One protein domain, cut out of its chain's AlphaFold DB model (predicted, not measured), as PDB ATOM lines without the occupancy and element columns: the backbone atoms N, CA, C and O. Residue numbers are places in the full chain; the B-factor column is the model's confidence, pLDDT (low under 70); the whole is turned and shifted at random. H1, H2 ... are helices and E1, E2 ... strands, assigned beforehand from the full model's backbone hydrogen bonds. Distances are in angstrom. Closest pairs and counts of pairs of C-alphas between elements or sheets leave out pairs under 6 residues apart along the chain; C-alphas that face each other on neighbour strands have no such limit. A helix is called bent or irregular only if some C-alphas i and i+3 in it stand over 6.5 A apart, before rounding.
ATOM      1  N   TRP A  64      30.531 -36.528 -23.690       88.56
ATOM      2  CA  TRP A  64      29.949 -35.299 -24.207       88.56
ATOM      3  C   TRP A  64      29.283 -35.547 -25.561       88.56
ATOM      4  O   TRP A  64      29.898 -36.109 -26.465       88.56
ATOM      5  N   ARG A  65      28.050 -35.069 -25.711       87.12
ATOM      6  CA  ARG A  65      27.327 -34.982 -26.979       87.12
ATOM      7  C   ARG A  65      26.947 -33.536 -27.256       87.12
ATOM      8  O   ARG A  65      26.609 -32.799 -26.331       87.12
ATOM      9  N   LEU A  66      27.047 -33.135 -28.515       85.31
ATOM     10  CA  LEU A  66      26.635 -31.817 -28.975       85.31
ATOM     11  C   LEU A  66      25.179 -31.898 -29.429       85.31
ATOM     12  O   LEU A  66      24.831 -32.823 -30.158       85.31
ATOM     13  N   ASP A  67      24.350 -30.964 -28.983       82.94
ATOM     14  CA  ASP A  67      22.920 -30.979 -29.262       82.94
ATOM     15  C   ASP A  67      22.363 -29.568 -29.484       82.94
ATOM     16  O   ASP A  67      22.838 -28.585 -28.898       82.94
ATOM     17  N   HIS A  68      21.328 -29.495 -30.317       82.44
ATOM     18  CA  HIS A  68      20.539 -28.295 -30.575       82.44
ATOM     19  C   HIS A  68      19.256 -28.392 -29.756       82.44
ATOM     20  O   HIS A  68      18.243 -28.946 -30.185       82.44
ATOM     21  N   ALA A  69      19.328 -27.876 -28.537       80.69
ATOM     22  CA  ALA A  69      18.300 -28.074 -27.536       80.69
ATOM     23  C   ALA A  69      17.482 -26.789 -27.335       80.69
ATOM     24  O   ALA A  69      18.053 -25.763 -26.932       80.69
ATOM     25  N   PRO A  70      16.160 -26.799 -27.598       84.44
ATOM     26  CA  PRO A  70      15.333 -25.657 -27.259       84.44
ATOM     27  C   PRO A  70      15.271 -25.500 -25.737       84.44
ATOM     28  O   PRO A  70      15.460 -26.438 -24.961       84.44
ATOM     29  N   TYR A  71      15.044 -24.267 -25.308       84.25
ATOM     30  CA  TYR A  71      15.075 -23.889 -23.905       84.25
ATOM     31  C   TYR A  71      13.919 -22.951 -23.580       84.25
ATOM     32  O   TYR A  71      13.456 -22.191 -24.434       84.25
ATOM     33  N   GLY A  72      13.511 -22.946 -22.314       80.75
ATOM     34  CA  GLY A  72      12.418 -22.111 -21.834       80.75
ATOM     35  C   GLY A  72      12.639 -21.557 -20.434       80.75
ATOM     36  O   GLY A  72      13.432 -22.065 -19.636       80.75
ATOM     37  N   LEU A  73      11.933 -20.455 -20.170       76.50
ATOM     38  CA  LEU A  73      11.921 -19.718 -18.899       76.50
ATOM     39  C   LEU A  73      10.537 -19.694 -18.225       76.50
ATOM     40  O   LEU A  73      10.310 -18.933 -17.287       76.50
ATOM     41  N   SER A  74       9.597 -20.471 -18.751       74.31
ATOM     42  CA  SER A  74       8.258 -20.663 -18.201       74.31
ATOM     43  C   SER A  74       8.133 -22.072 -17.637       74.31
ATOM     44  O   SER A  74       8.973 -22.927 -17.915       74.31
ATOM     45  N   GLN A  75       7.061 -22.341 -16.894       69.12
ATOM     46  CA  GLN A  75       6.700 -23.718 -16.562       69.12
ATOM     47  C   GLN A  75       6.550 -24.531 -17.855       69.12
ATOM     48  O   GLN A  75       5.963 -24.050 -18.830       69.12
ATOM     49  N   HIS A  76       7.146 -25.722 -17.879       66.44
ATOM     50  CA  HIS A  76       6.990 -26.644 -18.996       66.44
ATOM     51  C   HIS A  76       5.655 -27.391 -18.830       66.44
ATOM     52  O   HIS A  76       5.363 -27.812 -17.708       66.44
ATOM     53  N   PRO A  77       4.853 -27.596 -19.893       64.56
ATOM     54  CA  PRO A  77       3.563 -28.289 -19.791       64.56
ATOM     55  C   PRO A  77       3.667 -29.681 -19.152       64.56
ATOM     56  O   PRO A  77       2.813 -30.073 -18.368       64.56
ATOM     57  N   GLU A  78       4.752 -30.399 -19.447       63.97
ATOM     58  CA  GLU A  78       5.007 -31.759 -18.943       63.97
ATOM     59  C   GLU A  78       5.718 -31.793 -17.581       63.97
ATOM     60  O   GLU A  78       5.903 -32.857 -16.998       63.97
ATOM     61  N   SER A  79       6.148 -30.639 -17.062       62.28
ATOM     62  CA  SER A  79       6.800 -30.552 -15.757       62.28
ATOM     63  C   SER A  79       6.562 -29.170 -15.140       62.28
ATOM     64  O   SER A  79       7.301 -28.216 -15.423       62.28
ATOM     65  N   PRO A  80       5.558 -29.038 -14.250       60.38
ATOM     66  CA  PRO A  80       5.263 -27.776 -13.569       60.38
ATOM     67  C   PRO A  80       6.363 -27.375 -12.568       60.38
ATOM     68  O   PRO A  80       6.323 -26.295 -11.978       60.38
ATOM     69  N   HIS A  81       7.367 -28.232 -12.364       60.69
ATOM     70  CA  HIS A  81       8.418 -28.059 -11.376       60.69
ATOM     71  C   HIS A  81       9.672 -27.423 -11.989       60.69
ATOM     72  O   HIS A  81      10.660 -28.093 -12.276       60.69
ATOM     73  N   GLY A  82       9.658 -26.094 -12.120       64.81
ATOM     74  CA  GLY A  82      10.863 -25.285 -12.307       64.81
ATOM     75  C   GLY A  82      10.787 -24.292 -13.465       64.81
ATOM     76  O   GLY A  82      10.465 -24.649 -14.592       64.81
ATOM     77  N   ASP A  83      11.192 -23.051 -13.192       71.00
ATOM     78  CA  ASP A  83      11.060 -21.919 -14.122       71.00
ATOM     79  C   ASP A  83      12.076 -21.927 -15.277       71.00
ATOM     80  O   ASP A  83      12.083 -21.017 -16.094       71.00
ATOM     81  N   LYS A  84      13.020 -22.876 -15.308       84.19
ATOM     82  CA  LYS A  84      14.110 -22.930 -16.297       84.19
ATOM     83  C   LYS A  84      14.361 -24.360 -16.719       84.19
ATOM     84  O   LYS A  84      14.706 -25.186 -15.871       84.19
ATOM     85  N   TRP A  85      14.279 -24.609 -18.018       87.00
ATOM     86  CA  TRP A  85      14.471 -25.936 -18.587       87.00
ATOM     87  C   TRP A  85      15.156 -25.883 -19.956       87.00
ATOM     88  O   TRP A  85      15.143 -24.858 -20.643       87.00
ATOM     89  N   ILE A  86      15.790 -26.997 -20.318       88.00
ATOM     90  CA  ILE A  86      16.343 -27.278 -21.646       88.00
ATOM     91  C   ILE A  86      15.844 -28.666 -22.055       88.00
ATOM     92  O   ILE A  86      15.990 -29.615 -21.286       88.00
ATOM     93  N   GLU A  87      15.265 -28.787 -23.243       89.00
ATOM     94  CA  GLU A  87      14.771 -30.058 -23.778       89.00
ATOM     95  C   GLU A  87      15.862 -30.814 -24.524       89.00
ATOM     96  O   GLU A  87      16.566 -30.253 -25.361       89.00
ATOM     97  N   PHE A  88      15.941 -32.119 -24.290       89.19
ATOM     98  CA  PHE A  88      16.848 -32.998 -25.019       89.19
ATOM     99  C   PHE A  88      16.102 -34.210 -25.576       89.19
ATOM    100  O   PHE A  88      15.160 -34.680 -24.940       89.19
ATOM    101  N   PRO A  89      16.529 -34.761 -26.723       86.50
ATOM    102  CA  PRO A  89      15.920 -35.955 -27.288       86.50
ATOM    103  C   PRO A  89      16.100 -37.159 -26.356       86.50
ATOM    104  O   PRO A  89      17.175 -37.374 -25.769       86.50
ATOM    105  N   ASN A  90      15.043 -37.963 -26.242       84.94
ATOM    106  CA  ASN A  90      15.086 -39.245 -25.558       84.94
ATOM    107  C   ASN A  90      15.978 -40.212 -26.370       84.94
ATOM    108  O   ASN A  90      15.727 -40.423 -27.559       84.94
ATOM    109  N   PRO A  91      17.026 -40.808 -25.765       79.69
ATOM    110  CA  PRO A  91      17.929 -41.717 -26.473       79.69
ATOM    111  C   PRO A  91      17.247 -42.983 -27.016       79.69
ATOM    112  O   PRO A  91      17.742 -43.550 -27.984       79.69
ATOM    113  N   GLU A  92      16.141 -43.434 -26.416       79.81
ATOM    114  CA  GLU A  92      15.393 -44.612 -26.888       79.81
ATOM    115  C   GLU A  92      14.255 -44.243 -27.848       79.81
ATOM    116  O   GLU A  92      13.886 -45.044 -28.706       79.81
ATOM    117  N   ARG A  93      13.714 -43.023 -27.736       81.25
ATOM    118  CA  ARG A  93      12.613 -42.518 -28.567       81.25
ATOM    119  C   ARG A  93      12.974 -41.137 -29.127       81.25
ATOM    120  O   ARG A  93      12.535 -40.137 -28.577       81.25
ATOM    121  N   PRO A  94      13.733 -41.039 -30.231       76.56
ATOM    122  CA  PRO A  94      14.227 -39.752 -30.739       76.56
ATOM    123  C   PRO A  94      13.148 -38.705 -31.075       76.56
ATOM    124  O   PRO A  94      13.463 -37.523 -31.174       76.56
ATOM    125  N   GLY A  95      11.889 -39.125 -31.257       79.56
ATOM    126  CA  GLY A  95      10.743 -38.228 -31.453       79.56
ATOM    127  C   GLY A  95      10.198 -37.592 -30.167       79.56
ATOM    128  O   GLY A  95       9.407 -36.659 -30.246       79.56
ATOM    129  N   GLU A  96      10.621 -38.070 -28.998       84.44
ATOM    130  CA  GLU A  96      10.219 -37.569 -27.686       84.44
ATOM    131  C   GLU A  96      11.321 -36.671 -27.116       84.44
ATOM    132  O   GLU A  96      12.509 -37.016 -27.133       84.44
ATOM    133  N   ARG A  97      10.936 -35.495 -26.616       85.31
ATOM    134  CA  ARG A  97      11.852 -34.532 -26.001       85.31
ATOM    135  C   ARG A  97      11.574 -34.445 -24.519       85.31
ATOM    136  O   ARG A  97      10.435 -34.331 -24.102       85.31
ATOM    137  N   ILE A  98      12.641 -34.491 -23.735       85.44
ATOM    138  CA  ILE A  98      12.565 -34.547 -22.285       85.44
ATOM    139  C   ILE A  98      13.101 -33.228 -21.719       85.44
ATOM    140  O   ILE A  98      14.283 -32.916 -21.929       85.44
ATOM    141  N   PRO A  99      12.279 -32.458 -20.985       86.44
ATOM    142  CA  PRO A  99      12.697 -31.203 -20.375       86.44
ATOM    143  C   PRO A  99      13.554 -31.473 -19.137       86.44
ATOM    144  O   PRO A  99      13.092 -32.044 -18.153       86.44
ATOM    145  N   LEU A 100      14.812 -31.047 -19.152       86.56
ATOM    146  CA  LEU A 100      15.698 -31.082 -17.991       86.56
ATOM    147  C   LEU A 100      15.714 -29.720 -17.288       86.56
ATOM    148  O   LEU A 100      15.964 -28.691 -17.917       86.56
ATOM    149  N   HIS A 101      15.535 -29.709 -15.965       85.94
ATOM    150  CA  HIS A 101      15.446 -28.475 -15.182       85.94
ATOM    151  C   HIS A 101      16.769 -28.107 -14.519       85.94
ATOM    152  O   HIS A 101      17.560 -28.963 -14.117       85.94
ATOM    153  N   PHE A 102      17.009 -26.808 -14.356       83.06
ATOM    154  CA  PHE A 102      18.183 -26.318 -13.637       83.06
ATOM    155  C   PHE A 102      18.087 -26.676 -12.153       83.06
ATOM    156  O   PHE A 102      17.127 -26.298 -11.482       83.06
ATOM    157  N   LEU A 103      19.115 -27.340 -11.616       75.81
ATOM    158  CA  LEU A 103      19.219 -27.558 -10.178       75.81
ATOM    159  C   LEU A 103      19.428 -26.188  -9.499       75.81
ATOM    160  O   LEU A 103      20.449 -25.528  -9.702       75.81
ATOM    161  N   THR A 104      18.412 -25.753  -8.752       64.94
ATOM    162  CA  THR A 104      18.175 -24.438  -8.129       64.94
ATOM    163  C   THR A 104      19.422 -23.579  -7.792       64.94
ATOM    164  O   THR A 104      20.437 -24.059  -7.297       64.94
ATOM    165  N   HIS A 105      19.303 -22.257  -8.018       62.19
ATOM    166  CA  HIS A 105      20.178 -21.110  -7.663       62.19
ATOM    167  C   HIS A 105      21.666 -21.120  -8.070       62.19
ATOM    168  O   HIS A 105      22.297 -20.057  -8.095       62.19
ATOM    169  N   TYR A 106      22.267 -22.252  -8.430       64.19
ATOM    170  CA  TYR A 106      23.713 -22.308  -8.631       64.19
ATOM    171  C   TYR A 106      24.174 -21.675  -9.955       64.19
ATOM    172  O   TYR A 106      24.129 -22.290 -11.009       64.19
ATOM    173  N   ARG A 107      24.675 -20.431  -9.946       69.50
ATOM    174  CA  ARG A 107      25.224 -19.749 -11.151       69.50
ATOM    175  C   ARG A 107      24.266 -19.718 -12.360       69.50
ATOM    176  O   ARG A 107      24.697 -19.449 -13.483       69.50
ATOM    177  N   VAL A 108      22.968 -19.907 -12.124       79.56
ATOM    178  CA  VAL A 108      21.924 -19.952 -13.158       79.56
ATOM    179  C   VAL A 108      21.718 -18.575 -13.799       79.56
ATOM    180  O   VAL A 108      21.223 -18.476 -14.914       79.56
ATOM    181  N   ASN A 109      22.154 -17.492 -13.147       84.19
ATOM    182  CA  ASN A 109      21.998 -16.121 -13.647       84.19
ATOM    183  C   ASN A 109      22.602 -15.912 -15.043       84.19
ATOM    184  O   ASN A 109      22.025 -15.194 -15.854       84.19
ATOM    185  N   TRP A 110      23.748 -16.537 -15.340       86.81
ATOM    186  CA  TRP A 110      24.374 -16.421 -16.663       86.81
ATOM    187  C   TRP A 110      23.504 -17.048 -17.760       86.81
ATOM    188  O   TRP A 110      23.335 -16.437 -18.817       86.81
ATOM    189  N   TRP A 111      22.935 -18.223 -17.469       86.75
ATOM    190  CA  TRP A 111      22.033 -18.967 -18.345       86.75
ATOM    191  C   TRP A 111      20.699 -18.233 -18.505       86.75
ATOM    192  O   TRP A 111      20.306 -17.907 -19.619       86.75
ATOM    193  N   GLY A 112      20.069 -17.833 -17.397       86.12
ATOM    194  CA  GLY A 112      18.790 -17.118 -17.409       86.12
ATOM    195  C   GLY A 112      18.832 -15.800 -18.187       86.12
ATOM    196  O   GLY A 112      17.899 -15.498 -18.921       86.12
ATOM    197  N   ARG A 113      19.934 -15.037 -18.109       86.69
ATOM    198  CA  ARG A 113      20.100 -13.806 -18.906       86.69
ATOM    199  C   ARG A 113      20.115 -14.056 -20.418       86.69
ATOM    200  O   ARG A 113      19.728 -13.166 -21.164       86.69
ATOM    201  N   ARG A 114      20.588 -15.224 -20.864       88.12
ATOM    202  CA  ARG A 114      20.668 -15.598 -22.289       88.12
ATOM    203  C   ARG A 114      19.400 -16.273 -22.781       88.12
ATOM    204  O   ARG A 114      19.017 -16.076 -23.924       88.12
ATOM    205  N   MET A 115      18.726 -16.998 -21.896       86.56
ATOM    206  CA  MET A 115      17.433 -17.606 -22.188       86.56
ATOM    207  C   MET A 115      16.292 -16.584 -22.211       86.56
ATOM    208  O   MET A 115      15.241 -16.874 -22.772       86.56
ATOM    209  N   ALA A 116      16.486 -15.400 -21.609       86.25
ATOM    210  CA  ALA A 116      15.450 -14.380 -21.467       86.25
ATOM    211  C   ALA A 116      14.730 -14.100 -22.800       86.25
ATOM    212  O   ALA A 116      15.402 -13.928 -23.823       86.25
ATOM    213  N   PRO A 117      13.386 -13.968 -22.810       83.25
ATOM    214  CA  PRO A 117      12.635 -13.697 -24.039       83.25
ATOM    215  C   PRO A 117      13.175 -12.476 -24.793       83.25
ATOM    216  O   PRO A 117      13.347 -12.523 -26.010       83.25
ATOM    217  N   ARG A 118      13.553 -11.435 -24.037       85.06
ATOM    218  CA  ARG A 118      14.110 -10.157 -24.512       85.06
ATOM    219  C   ARG A 118      15.638 -10.147 -24.688       85.06
ATOM    220  O   ARG A 118      16.211  -9.083 -24.909       85.06
ATOM    221  N   ALA A 119      16.330 -11.279 -24.541       86.12
ATOM    222  CA  ALA A 119      17.773 -11.332 -24.779       86.12
ATOM    223  C   ALA A 119      18.090 -11.063 -26.258       86.12
ATOM    224  O   ALA A 119      17.382 -11.543 -27.145       86.12
ATOM    225  N   LYS A 120      19.181 -10.328 -26.516       87.38
ATOM    226  CA  LYS A 120      19.675 -10.077 -27.878       87.38
ATOM    227  C   LYS A 120      19.944 -11.406 -28.611       87.38
ATOM    228  O   LYS A 120      20.425 -12.338 -27.961       87.38
ATOM    229  N   PRO A 121      19.727 -11.495 -29.936       85.25
ATOM    230  CA  PRO A 121      19.996 -12.711 -30.713       85.25
ATOM    231  C   PRO A 121      21.420 -13.248 -30.526       85.25
ATOM    232  O   PRO A 121      21.605 -14.443 -30.342       85.25
ATOM    233  N   GLU A 122      22.415 -12.363 -30.433       84.94
ATOM    234  CA  GLU A 122      23.816 -12.716 -30.156       84.94
ATOM    235  C   GLU A 122      24.012 -13.450 -28.819       84.94
ATOM    236  O   GLU A 122      24.881 -14.307 -28.685       84.94
ATOM    237  N   LEU A 123      23.215 -13.110 -27.801       84.50
ATOM    238  CA  LEU A 123      23.264 -13.763 -26.495       84.50
ATOM    239  C   LEU A 123      22.586 -15.133 -26.526       84.50
ATOM    240  O   LEU A 123      23.045 -16.040 -25.834       84.50
ATOM    241  N   LYS A 124      21.524 -15.273 -27.326       83.44
ATOM    242  CA  LYS A 124      20.833 -16.546 -27.561       83.44
ATOM    243  C   LYS A 124      21.708 -17.501 -28.375       83.44
ATOM    244  O   LYS A 124      21.851 -18.654 -27.992       83.44
ATOM    245  N   ALA A 125      22.406 -16.995 -29.391       83.12
ATOM    246  CA  ALA A 125      23.357 -17.759 -30.198       83.12
ATOM    247  C   ALA A 125      24.544 -18.309 -29.384       83.12
ATOM    248  O   ALA A 125      25.140 -19.300 -29.765       83.12
ATOM    249  N   GLN A 126      24.879 -17.720 -28.229       83.94
ATOM    250  CA  GLN A 126      25.898 -18.290 -27.328       83.94
ATOM    251  C   GLN A 126      25.438 -19.558 -26.603       83.94
ATOM    252  O   GLN A 126      26.260 -20.210 -25.957       83.94
ATOM    253  N   LEU A 127      24.137 -19.849 -26.616       82.94
ATOM    254  CA  LEU A 127      23.612 -21.097 -26.085       82.94
ATOM    255  C   LEU A 127      23.719 -22.209 -27.123       82.94
ATOM    256  O   LEU A 127      23.899 -23.341 -26.720       82.94
ATOM    257  N   ASP A 128      23.678 -21.903 -28.416       82.19
ATOM    258  CA  ASP A 128      23.604 -22.909 -29.470       82.19
ATOM    259  C   ASP A 128      24.945 -23.046 -30.220       82.19
ATOM    260  O   ASP A 128      25.430 -22.053 -30.770       82.19
ATOM    261  N   PRO A 129      25.593 -24.227 -30.269       83.50
ATOM    262  CA  PRO A 129      25.168 -25.529 -29.741       83.50
ATOM    263  C   PRO A 129      25.491 -25.772 -28.254       83.50
ATOM    264  O   PRO A 129      26.499 -25.282 -27.722       83.50
ATOM    265  N   ILE A 130      24.669 -26.609 -27.604       87.75
ATOM    266  CA  ILE A 130      24.824 -27.029 -26.202       87.75
ATOM    267  C   ILE A 130      25.523 -28.387 -26.141       87.75
ATOM    268  O   ILE A 130      25.142 -29.344 -26.804       87.75
ATOM    269  N   TRP A 131      26.525 -28.501 -25.276       89.06
ATOM    270  CA  TRP A 131      27.083 -29.787 -24.880       89.06
ATOM    271  C   TRP A 131      26.261 -30.380 -23.749       89.06
ATOM    272  O   TRP A 131      26.033 -29.711 -22.743       89.06
ATOM    273  N   LEU A 132      25.898 -31.648 -23.868       90.81
ATOM    274  CA  LEU A 132      25.260 -32.429 -22.822       90.81
ATOM    275  C   LEU A 132      26.115 -33.660 -22.508       90.81
ATOM    276  O   LEU A 132      26.619 -34.321 -23.405       90.81
ATOM    277  N   ALA A 133      26.251 -33.995 -21.233       91.25
ATOM    278  CA  ALA A 133      26.783 -35.269 -20.768       91.25
ATOM    279  C   ALA A 133      25.851 -35.819 -19.687       91.25
ATOM    280  O   ALA A 133      25.690 -35.206 -18.631       91.25
ATOM    281  N   GLY A 134      25.204 -36.949 -19.953       89.19
ATOM    282  CA  GLY A 134      24.222 -37.554 -19.053       89.19
ATOM    283  C   GLY A 134      23.087 -38.234 -19.805       89.19
ATOM    284  O   GLY A 134      23.184 -38.484 -21.007       89.19
ATOM    285  N   ASP A 135      22.003 -38.500 -19.085       88.00
ATOM    286  CA  ASP A 135      20.778 -39.095 -19.606       88.00
ATOM    287  C   ASP A 135      19.586 -38.185 -19.242       88.00
ATOM    288  O   ASP A 135      19.276 -38.057 -18.054       88.00
ATOM    289  N   PRO A 136      18.913 -37.549 -20.225       87.06
ATOM    290  CA  PRO A 136      17.808 -36.612 -19.992       87.06
ATOM    291  C   PRO A 136      16.667 -37.137 -19.127       87.06
ATOM    292  O   PRO A 136      15.994 -36.352 -18.457       87.06
ATOM    293  N   ARG A 137      16.484 -38.459 -19.095       84.56
ATOM    294  CA  ARG A 137      15.467 -39.126 -18.274       84.56
ATOM    295  C   ARG A 137      15.747 -39.000 -16.777       84.56
ATOM    296  O   ARG A 137      14.838 -39.143 -15.970       84.56
ATOM    297  N   PHE A 138      16.996 -38.713 -16.405       83.25
ATOM    298  CA  PHE A 138      17.434 -38.594 -15.018       83.25
ATOM    299  C   PHE A 138      18.113 -37.241 -14.764       83.25
ATOM    300  O   PHE A 138      17.614 -36.401 -14.017       83.25
ATOM    301  N   PHE A 139      19.270 -37.006 -15.377       86.69
ATOM    302  CA  PHE A 139      20.103 -35.829 -15.139       86.69
ATOM    303  C   PHE A 139      21.080 -35.604 -16.288       86.69
ATOM    304  O   PHE A 139      21.426 -36.512 -17.042       86.69
ATOM    305  N   GLY A 140      21.631 -34.400 -16.359       89.38
ATOM    306  CA  GLY A 140      22.661 -34.091 -17.335       89.38
ATOM    307  C   GLY A 140      23.515 -32.913 -16.928       89.38
ATOM    308  O   GLY A 140      23.033 -31.946 -16.349       89.38
ATOM    309  N   VAL A 141      24.803 -32.975 -17.236       90.19
ATOM    310  CA  VAL A 141      25.679 -31.811 -17.182       90.19
ATOM    311  C   VAL A 141      25.624 -31.126 -18.535       90.19
ATOM    312  O   VAL A 141      25.975 -31.730 -19.543       90.19
ATOM    313  N   VAL A 142      25.213 -29.863 -18.544       90.25
ATOM    314  CA  VAL A 142      25.240 -29.022 -19.738       90.25
ATOM    315  C   VAL A 142      26.404 -28.058 -19.712       90.25
ATOM    316  O   VAL A 142      26.814 -27.582 -18.652       90.25
ATOM    317  N   ALA A 143      26.926 -27.736 -20.884       89.00
ATOM    318  CA  ALA A 143      27.939 -26.717 -21.078       89.00
ATOM    319  C   ALA A 143      27.712 -26.002 -22.413       89.00
ATOM    320  O   ALA A 143      27.144 -26.563 -23.340       89.00
ATOM    321  N   VAL A 144      28.179 -24.763 -22.516       87.25
ATOM    322  CA  VAL A 144      28.235 -24.053 -23.800       87.25
ATOM    323  C   VAL A 144      29.632 -24.155 -24.385       87.25
ATOM    324  O   VAL A 144      30.623 -24.245 -23.649       87.25
ATOM    325  N   SER A 145      29.724 -24.104 -25.706       77.94
ATOM    326  CA  SER A 145      31.011 -24.048 -26.391       77.94
ATOM    327  C   SER A 145      31.739 -22.733 -26.122       77.94
ATOM    328  O   SER A 145      31.133 -21.665 -26.042       77.94
ATOM    329  N   SER A 146      33.068 -22.784 -26.006       64.12
ATOM    330  CA  SER A 146      33.893 -21.577 -26.011       64.12
ATOM    331  C   SER A 146      34.561 -21.365 -27.362       64.12
ATOM    332  O   SER A 146      35.542 -22.039 -27.656       64.12
ATOM    333  N   GLY A 147      34.060 -20.411 -28.141       55.00
ATOM    334  CA  GLY A 147      34.643 -20.009 -29.422       55.00
ATOM    335  C   GLY A 147      33.565 -19.608 -30.429       55.00
ATOM    336  O   GLY A 147      32.395 -19.924 -30.209       55.00
ATOM    337  N   PRO A 148      33.923 -18.899 -31.511       50.19
ATOM    338  CA  PRO A 148      33.019 -18.700 -32.635       50.19
ATOM    339  C   PRO A 148      32.623 -20.066 -33.223       50.19
ATOM    340  O   PRO A 148      33.485 -20.947 -33.319       50.19
ATOM    341  N   PRO A 149      31.369 -20.249 -33.669       51.78
ATOM    342  CA  PRO A 149      30.887 -21.512 -34.239       51.78
ATOM    343  C   PRO A 149      31.655 -21.963 -35.497       51.78
ATOM    344  O   PRO A 149      31.512 -23.101 -35.922       51.78
ATOM    345  N   SER A 150      32.505 -21.105 -36.077       50.28
ATOM    346  CA  SER A 150      33.300 -21.393 -37.275       50.28
ATOM    347  C   SER A 150      34.495 -22.333 -37.062       50.28
ATOM    348  O   SER A 150      35.095 -22.763 -38.044       50.28
ATOM    349  N   LYS A 151      34.868 -22.665 -35.817       49.97
ATOM    350  CA  LYS A 151      35.975 -23.593 -35.513       49.97
ATOM    351  C   LYS A 151      35.529 -24.695 -34.556       49.97
ATOM    352  O   LYS A 151      35.887 -24.708 -33.381       49.97
ATOM    353  N   THR A 152      34.754 -25.638 -35.081       52.81
ATOM    354  CA  THR A 152      34.179 -26.778 -34.346       52.81
ATOM    355  C   THR A 152      35.231 -27.649 -33.643       52.81
ATOM    356  O   THR A 152      34.940 -28.246 -32.611       52.81
ATOM    357  N   ALA A 153      36.468 -27.676 -34.155       53.78
ATOM    358  CA  ALA A 153      37.567 -28.485 -33.623       53.78
ATOM    359  C   ALA A 153      38.136 -27.999 -32.269       53.78
ATOM    360  O   ALA A 153      38.694 -28.804 -31.531       53.78
ATOM    361  N   ASP A 154      37.958 -26.720 -31.907       57.78
ATOM    362  CA  ASP A 154      38.516 -26.126 -30.673       57.78
ATOM    363  C   ASP A 154      37.460 -25.868 -29.580       57.78
ATOM    364  O   ASP A 154      37.742 -25.247 -28.543       57.78
ATOM    365  N   LEU A 155      36.224 -26.328 -29.788       64.19
ATOM    366  CA  LEU A 155      35.119 -26.079 -28.868       64.19
ATOM    367  C   LEU A 155      35.337 -26.850 -27.560       64.19
ATOM    368  O   LEU A 155      35.131 -28.057 -27.469       64.19
ATOM    369  N   LYS A 156      35.732 -26.127 -26.510       69.62
ATOM    370  CA  LYS A 156      35.824 -26.669 -25.149       69.62
ATOM    371  C   LYS A 156      34.545 -26.363 -24.363       69.62
ATOM    372  O   LYS A 156      34.096 -25.210 -24.389       69.62
ATOM    373  N   PRO A 157      33.989 -27.336 -23.614       75.38
ATOM    374  CA  PRO A 157      32.816 -27.101 -22.784       75.38
ATOM    375  C   PRO A 157      33.160 -26.110 -21.663       75.38
ATOM    376  O   PRO A 157      34.027 -26.352 -20.820       75.38
ATOM    377  N   LYS A 158      32.473 -24.965 -21.640       79.19
ATOM    378  CA  LYS A 158      32.551 -23.955 -20.577       79.19
ATOM    379  C   LYS A 158      31.184 -23.743 -19.934       79.19
ATOM    380  O   LYS A 158      30.145 -24.124 -20.454       79.19
ATOM    381  N   ARG A 159      31.197 -23.094 -18.762       83.12
ATOM    382  CA  ARG A 159      29.986 -22.751 -17.984       83.12
ATOM    383  C   ARG A 159      29.140 -23.975 -17.612       83.12
ATOM    384  O   ARG A 159      27.918 -23.899 -17.639       83.12
ATOM    385  N   LEU A 160      29.814 -25.053 -17.205       87.69
ATOM    386  CA  LEU A 160      29.162 -26.295 -16.809       87.69
ATOM    387  C   LEU A 160      28.065 -26.048 -15.770       87.69
ATOM    388  O   LEU A 160      28.276 -25.322 -14.788       87.69
ATOM    389  N   HIS A 161      26.924 -26.687 -15.975       88.75
ATOM    390  CA  HIS A 161      25.799 -26.636 -15.068       88.75
ATOM    391  C   HIS A 161      25.110 -27.997 -14.991       88.75
ATOM    392  O   HIS A 161      25.090 -28.738 -15.967       88.75
ATOM    393  N   LEU A 162      24.597 -28.343 -13.814       88.06
ATOM    394  CA  LEU A 162      23.896 -29.602 -13.600       88.06
ATOM    395  C   LEU A 162      22.400 -29.370 -13.786       88.06
ATOM    396  O   LEU A 162      21.801 -28.566 -13.073       88.06
ATOM    397  N   LEU A 163      21.816 -30.097 -14.725       87.75
ATOM    398  CA  LEU A 163      20.383 -30.224 -14.884       87.75
ATOM    399  C   LEU A 163      19.906 -31.547 -14.292       87.75
ATOM    400  O   LEU A 163      20.621 -32.553 -14.296       87.75
ATOM    401  N   THR A 164      18.685 -31.542 -13.788       85.44
ATOM    402  CA  THR A 164      18.067 -32.690 -13.143       85.44
ATOM    403  C   THR A 164      16.598 -32.763 -13.510       85.44
ATOM    404  O   THR A 164      15.935 -31.737 -13.662       85.44
ATOM    405  N   GLN A 165      16.073 -33.980 -13.568       80.62
ATOM    406  CA  GLN A 165      14.653 -34.189 -13.336       80.62
ATOM    407  C   GLN A 165      14.345 -33.967 -11.849       80.62
ATOM    408  O   GLN A 165      15.194 -34.305 -11.008       80.62
ATOM    409  N   PRO A 166      13.157 -33.452 -11.486       67.31
ATOM    410  CA  PRO A 166      12.740 -33.302 -10.088       67.31
ATOM    411  C   PRO A 166      12.948 -34.583  -9.256       67.31
ATOM    412  O   PRO A 166      13.380 -34.528  -8.102       67.31
ATOM    413  N   HIS A 167      12.744 -35.750  -9.874       64.69
ATOM    414  CA  HIS A 167      12.818 -37.053  -9.212       64.69
ATOM    415  C   HIS A 167      14.210 -37.699  -9.190       64.69
ATOM    416  O   HIS A 167      14.393 -38.687  -8.496       64.69
ATOM    417  N   ALA A 168      15.219 -37.178  -9.892       60.09
ATOM    418  CA  ALA A 168      16.473 -37.925 -10.058       60.09
ATOM    419  C   ALA A 168      17.396 -37.929  -8.825       60.09
ATOM    420  O   ALA A 168      18.208 -38.844  -8.649       60.09
ATOM    421  N   PHE A 169      17.288 -36.914  -7.959       59.22
ATOM    422  CA  PHE A 169      18.124 -36.790  -6.757       59.22
ATOM    423  C   PHE A 169      17.352 -36.650  -5.442       59.22
ATOM    424  O   PHE A 169      17.936 -36.915  -4.387       59.22
ATOM    425  N   PHE A 170      16.096 -36.196  -5.482       58.91
ATOM    426  CA  PHE A 170      15.326 -35.854  -4.279       58.91
ATOM    427  C   PHE A 170      14.252 -36.885  -3.943       58.91
ATOM    428  O   PHE A 170      14.060 -37.173  -2.765       58.91
ATOM    429  N   ALA A 171      13.624 -37.484  -4.954       54.97
ATOM    430  CA  ALA A 171      12.726 -38.613  -4.776       54.97
ATOM    431  C   ALA A 171      13.444 -39.925  -5.143       54.97
ATOM    432  O   ALA A 171      14.394 -39.913  -5.927       54.97
ATOM    433  N   PRO A 172      13.039 -41.063  -4.571       50.06
ATOM    434  CA  PRO A 172      13.420 -42.358  -5.105       50.06
ATOM    435  C   PRO A 172      12.958 -42.463  -6.570       50.06
ATOM    436  O   PRO A 172      11.802 -42.161  -6.855       50.06
ATOM    437  N   ALA A 173      13.829 -42.887  -7.492       51.75
ATOM    438  CA  ALA A 173      13.491 -43.112  -8.906       51.75
ATOM    439  C   ALA A 173      12.529 -44.304  -9.140       51.75
ATOM    440  O   ALA A 173      12.732 -45.086 -10.062       51.75
ATOM    441  N   ASP A 174      11.511 -44.472  -8.289       45.88
ATOM    442  CA  ASP A 174      10.357 -45.348  -8.546       45.88
ATOM    443  C   ASP A 174       9.495 -44.808  -9.694       45.88
ATOM    444  O   ASP A 174       8.770 -45.553 -10.343       45.88
ATOM    445  N   HIS A 175       9.611 -43.515 -10.005       51.34
ATOM    446  CA  HIS A 175       9.091 -42.949 -11.241       51.34
ATOM    447  C   HIS A 175      10.139 -43.065 -12.345       51.34
ATOM    448  O   HIS A 175      10.855 -42.117 -12.667       51.34
ATOM    449  N   ASN A 176      10.208 -44.243 -12.959       58.16
ATOM    450  CA  ASN A 176      10.714 -44.358 -14.318       58.16
ATOM    451  C   ASN A 176       9.652 -43.816 -15.291       58.16
ATOM    452  O   ASN A 176       9.125 -44.563 -16.108       58.16
ATOM    453  N   SER A 177       9.291 -42.532 -15.165       60.66
ATOM    454  CA  SER A 177       8.238 -41.901 -15.981       60.66
ATOM    455  C   SER A 177       8.528 -41.991 -17.479       60.66
ATOM    456  O   SER A 177       7.619 -41.898 -18.290       60.66
ATOM    457  N   TRP A 178       9.799 -42.195 -17.827       70.75
ATOM    458  CA  TRP A 178      10.294 -42.314 -19.193       70.75
ATOM    459  C   TRP A 178      10.681 -43.752 -19.578       70.75
ATOM    460  O   TRP A 178      11.408 -43.935 -20.551       70.75
ATOM    461  N   GLU A 179      10.257 -44.752 -18.792       73.94
ATOM    462  CA  GLU A 179      10.389 -46.195 -19.072       73.94
ATOM    463  C   GLU A 179      11.802 -46.657 -19.482       73.94
ATOM    464  O   GLU A 179      11.974 -47.601 -20.245       73.94
ATOM    465  N   ALA A 180      12.844 -46.018 -18.945       75.69
ATOM    466  CA  ALA A 180      14.228 -46.360 -19.224       75.69
ATOM    467  C   ALA A 180      14.542 -47.830 -18.920       75.69
ATOM    468  O   ALA A 180      14.217 -48.325 -17.836       75.69
ATOM    469  N   SER A 181      15.246 -48.501 -19.834       80.31
ATOM    470  CA  SER A 181      15.676 -49.883 -19.606       80.31
ATOM    471  C   SER A 181      16.621 -50.022 -18.402       80.31
ATOM    472  O   SER A 181      17.326 -49.086 -18.002       80.31
ATOM    473  N   GLU A 182      16.670 -51.223 -17.819       81.19
ATOM    474  CA  GLU A 182      17.437 -51.503 -16.597       81.19
ATOM    475  C   GLU A 182      18.930 -51.168 -16.725       81.19
ATOM    476  O   GLU A 182      19.556 -50.723 -15.760       81.19
ATOM    477  N   GLN A 183      19.498 -51.309 -17.927       83.50
ATOM    478  CA  GLN A 183      20.891 -50.955 -18.203       83.50
ATOM    479  C   GLN A 183      21.150 -49.453 -18.007       83.50
ATOM    480  O   GLN A 183      22.166 -49.068 -17.417       83.50
ATOM    481  N   TYR A 184      20.229 -48.589 -18.448       81.44
ATOM    482  CA  TYR A 184      20.356 -47.144 -18.254       81.44
ATOM    483  C   TYR A 184      20.103 -46.738 -16.810       81.44
ATOM    484  O   TYR A 184      20.823 -45.884 -16.292       81.44
ATOM    485  N   VAL A 185      19.164 -47.396 -16.127       81.06
ATOM    486  CA  VAL A 185      18.946 -47.197 -14.690       81.06
ATOM    487  C   VAL A 185      20.207 -47.568 -13.899       81.06
ATOM    488  O   VAL A 185      20.639 -46.805 -13.036       81.06
ATOM    489  N   ALA A 186      20.846 -48.701 -14.207       82.50
ATOM    490  CA  ALA A 186      22.087 -49.128 -13.561       82.50
ATOM    491  C   ALA A 186      23.236 -48.135 -13.807       82.50
ATOM    492  O   ALA A 186      23.930 -47.737 -12.867       82.50
ATOM    493  N   ARG A 187      23.392 -47.659 -15.049       83.50
ATOM    494  CA  ARG A 187      24.388 -46.636 -15.401       83.50
ATOM    495  C   ARG A 187      24.120 -45.304 -14.690       83.50
ATOM    496  O   ARG A 187      25.047 -44.689 -14.159       83.50
ATOM    497  N   ALA A 188      22.857 -44.889 -14.605       82.25
ATOM    498  CA  ALA A 188      22.457 -43.687 -13.883       82.25
ATOM    499  C   ALA A 188      22.751 -43.816 -12.379       82.25
ATOM    500  O   ALA A 188      23.266 -42.875 -11.772       82.25
ATOM    501  N   ARG A 189      22.516 -44.990 -11.772       80.75
ATOM    502  CA  ARG A 189      22.892 -45.279 -10.373       80.75
ATOM    503  C   ARG A 189      24.398 -45.180 -10.156       80.75
ATOM    504  O   ARG A 189      24.822 -44.549  -9.190       80.75
ATOM    505  N   GLN A 190      25.205 -45.721 -11.069       83.88
ATOM    506  CA  GLN A 190      26.666 -45.601 -11.008       83.88
ATOM    507  C   GLN A 190      27.121 -44.131 -11.034       83.88
ATOM    508  O   GLN A 190      28.032 -43.742 -10.301       83.88
ATOM    509  N   ALA A 191      26.448 -43.290 -11.821       80.19
ATOM    510  CA  ALA A 191      26.691 -41.848 -11.863       80.19
ATOM    511  C   ALA A 191      26.070 -41.065 -10.681       80.19
ATOM    512  O   ALA A 191      26.413 -39.898 -10.472       80.19
ATOM    513  N   GLY A 192      25.232 -41.702  -9.856       77.12
ATOM    514  CA  GLY A 192      24.710 -41.155  -8.601       77.12
ATOM    515  C   GLY A 192      23.205 -40.866  -8.550       77.12
ATOM    516  O   GLY A 192      22.792 -40.147  -7.637       77.12
TER     517      GLY A 192
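AT A GLANCE: This is residues 64 to 192 of the 200 residues of an uncharacterized protein of Streptomyces sp. CMB-StM0423 (UniProt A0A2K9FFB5). One sheet of six strands is folded back on itself and curled like part of a barrel: E1, E4 and E5 make one leaf, E3 and E2 face it as the other, and E6 is the hinge. The helices sit toward opposite ends of the longest axis, H1 and H2 at one end, H3 and H4 at the other. The printed part has 129 residues, with E1, E2, E3, H1, H2, E4, E5, E6, H3 and H4 in chain order; the sheet order is E1 - E4 - E5 - E6 - E3 - E2, all antiparallel. The class is mixed, helices and strands, with under half of the residues in named elements. It is compact, with a radius of gyration of the C-alphas of 14.7 A and spans of 41 by 32 by 28 A.

HOW THE PARTS SIT: Start at edge strand E1, residues 65 to 67; N 65 is 2.8 A from O 132 of its neighbour E4, residues 130 to 135. Next comes the other edge strand, E2, residues 85 to 89, with residues 71 to 72 paired antiparallel to its residues 85 to 86. E2 and E3, residues 97 to 102, form a hairpin, with N 86 and O 100 at 2.9 A. E3 also pairs with E6, residues 156 to 164, where N 164 and O 101 are 2.8 A apart. H1, residues 108 to 115, is on the sheet at a height of 8.8 A; its closest C-alpha to E6 is that of Val 108, 8.0 A from that of His 161. H1 and H2, residues 121 to 125, touch only at the corner, only just, with 3 pairs of C-alphas within 8 A; the closest are those of Arg 114 and Leu 123, 5.3 A. E4, E5, residues 139 to 146, and E6 form a meander, each the antiparallel neighbour of the one before; look for N 133 and O 141 at 2.8 A and N 142 and O 161 at 2.8 A. H3, residues 166 to 169, and H4, residues 182 to 191, are apart, and each only grazes the sheet. Every O i to N i+4 pair is within hydrogen-bond range in H2 and H4, 3 of 4 are in H1, and H3 is too short for one.

IN THESE COORDINATES: Find C-alpha 65 at (27.327, -34.982, -26.979), where E1 begins. E5 is 22.6 A long and E6 22.3 A, bending by 69 degrees at residue 159. H3 is irregular, with C-alphas 166 and 169 7.2 A apart. H4 ends at C-alpha 191, (26.691, -41.848, -11.863).

THE WHOLE: The C-alphas farthest apart, of Ser 150 and Asp 174, are 43.9 A apart. The printed part has no cut; the links E1 to E2 and H3 to H4 are long. Look for pLDDT under 70 at residues 75 to 82, 104 to 107, 146 to 156 and 166 to 177.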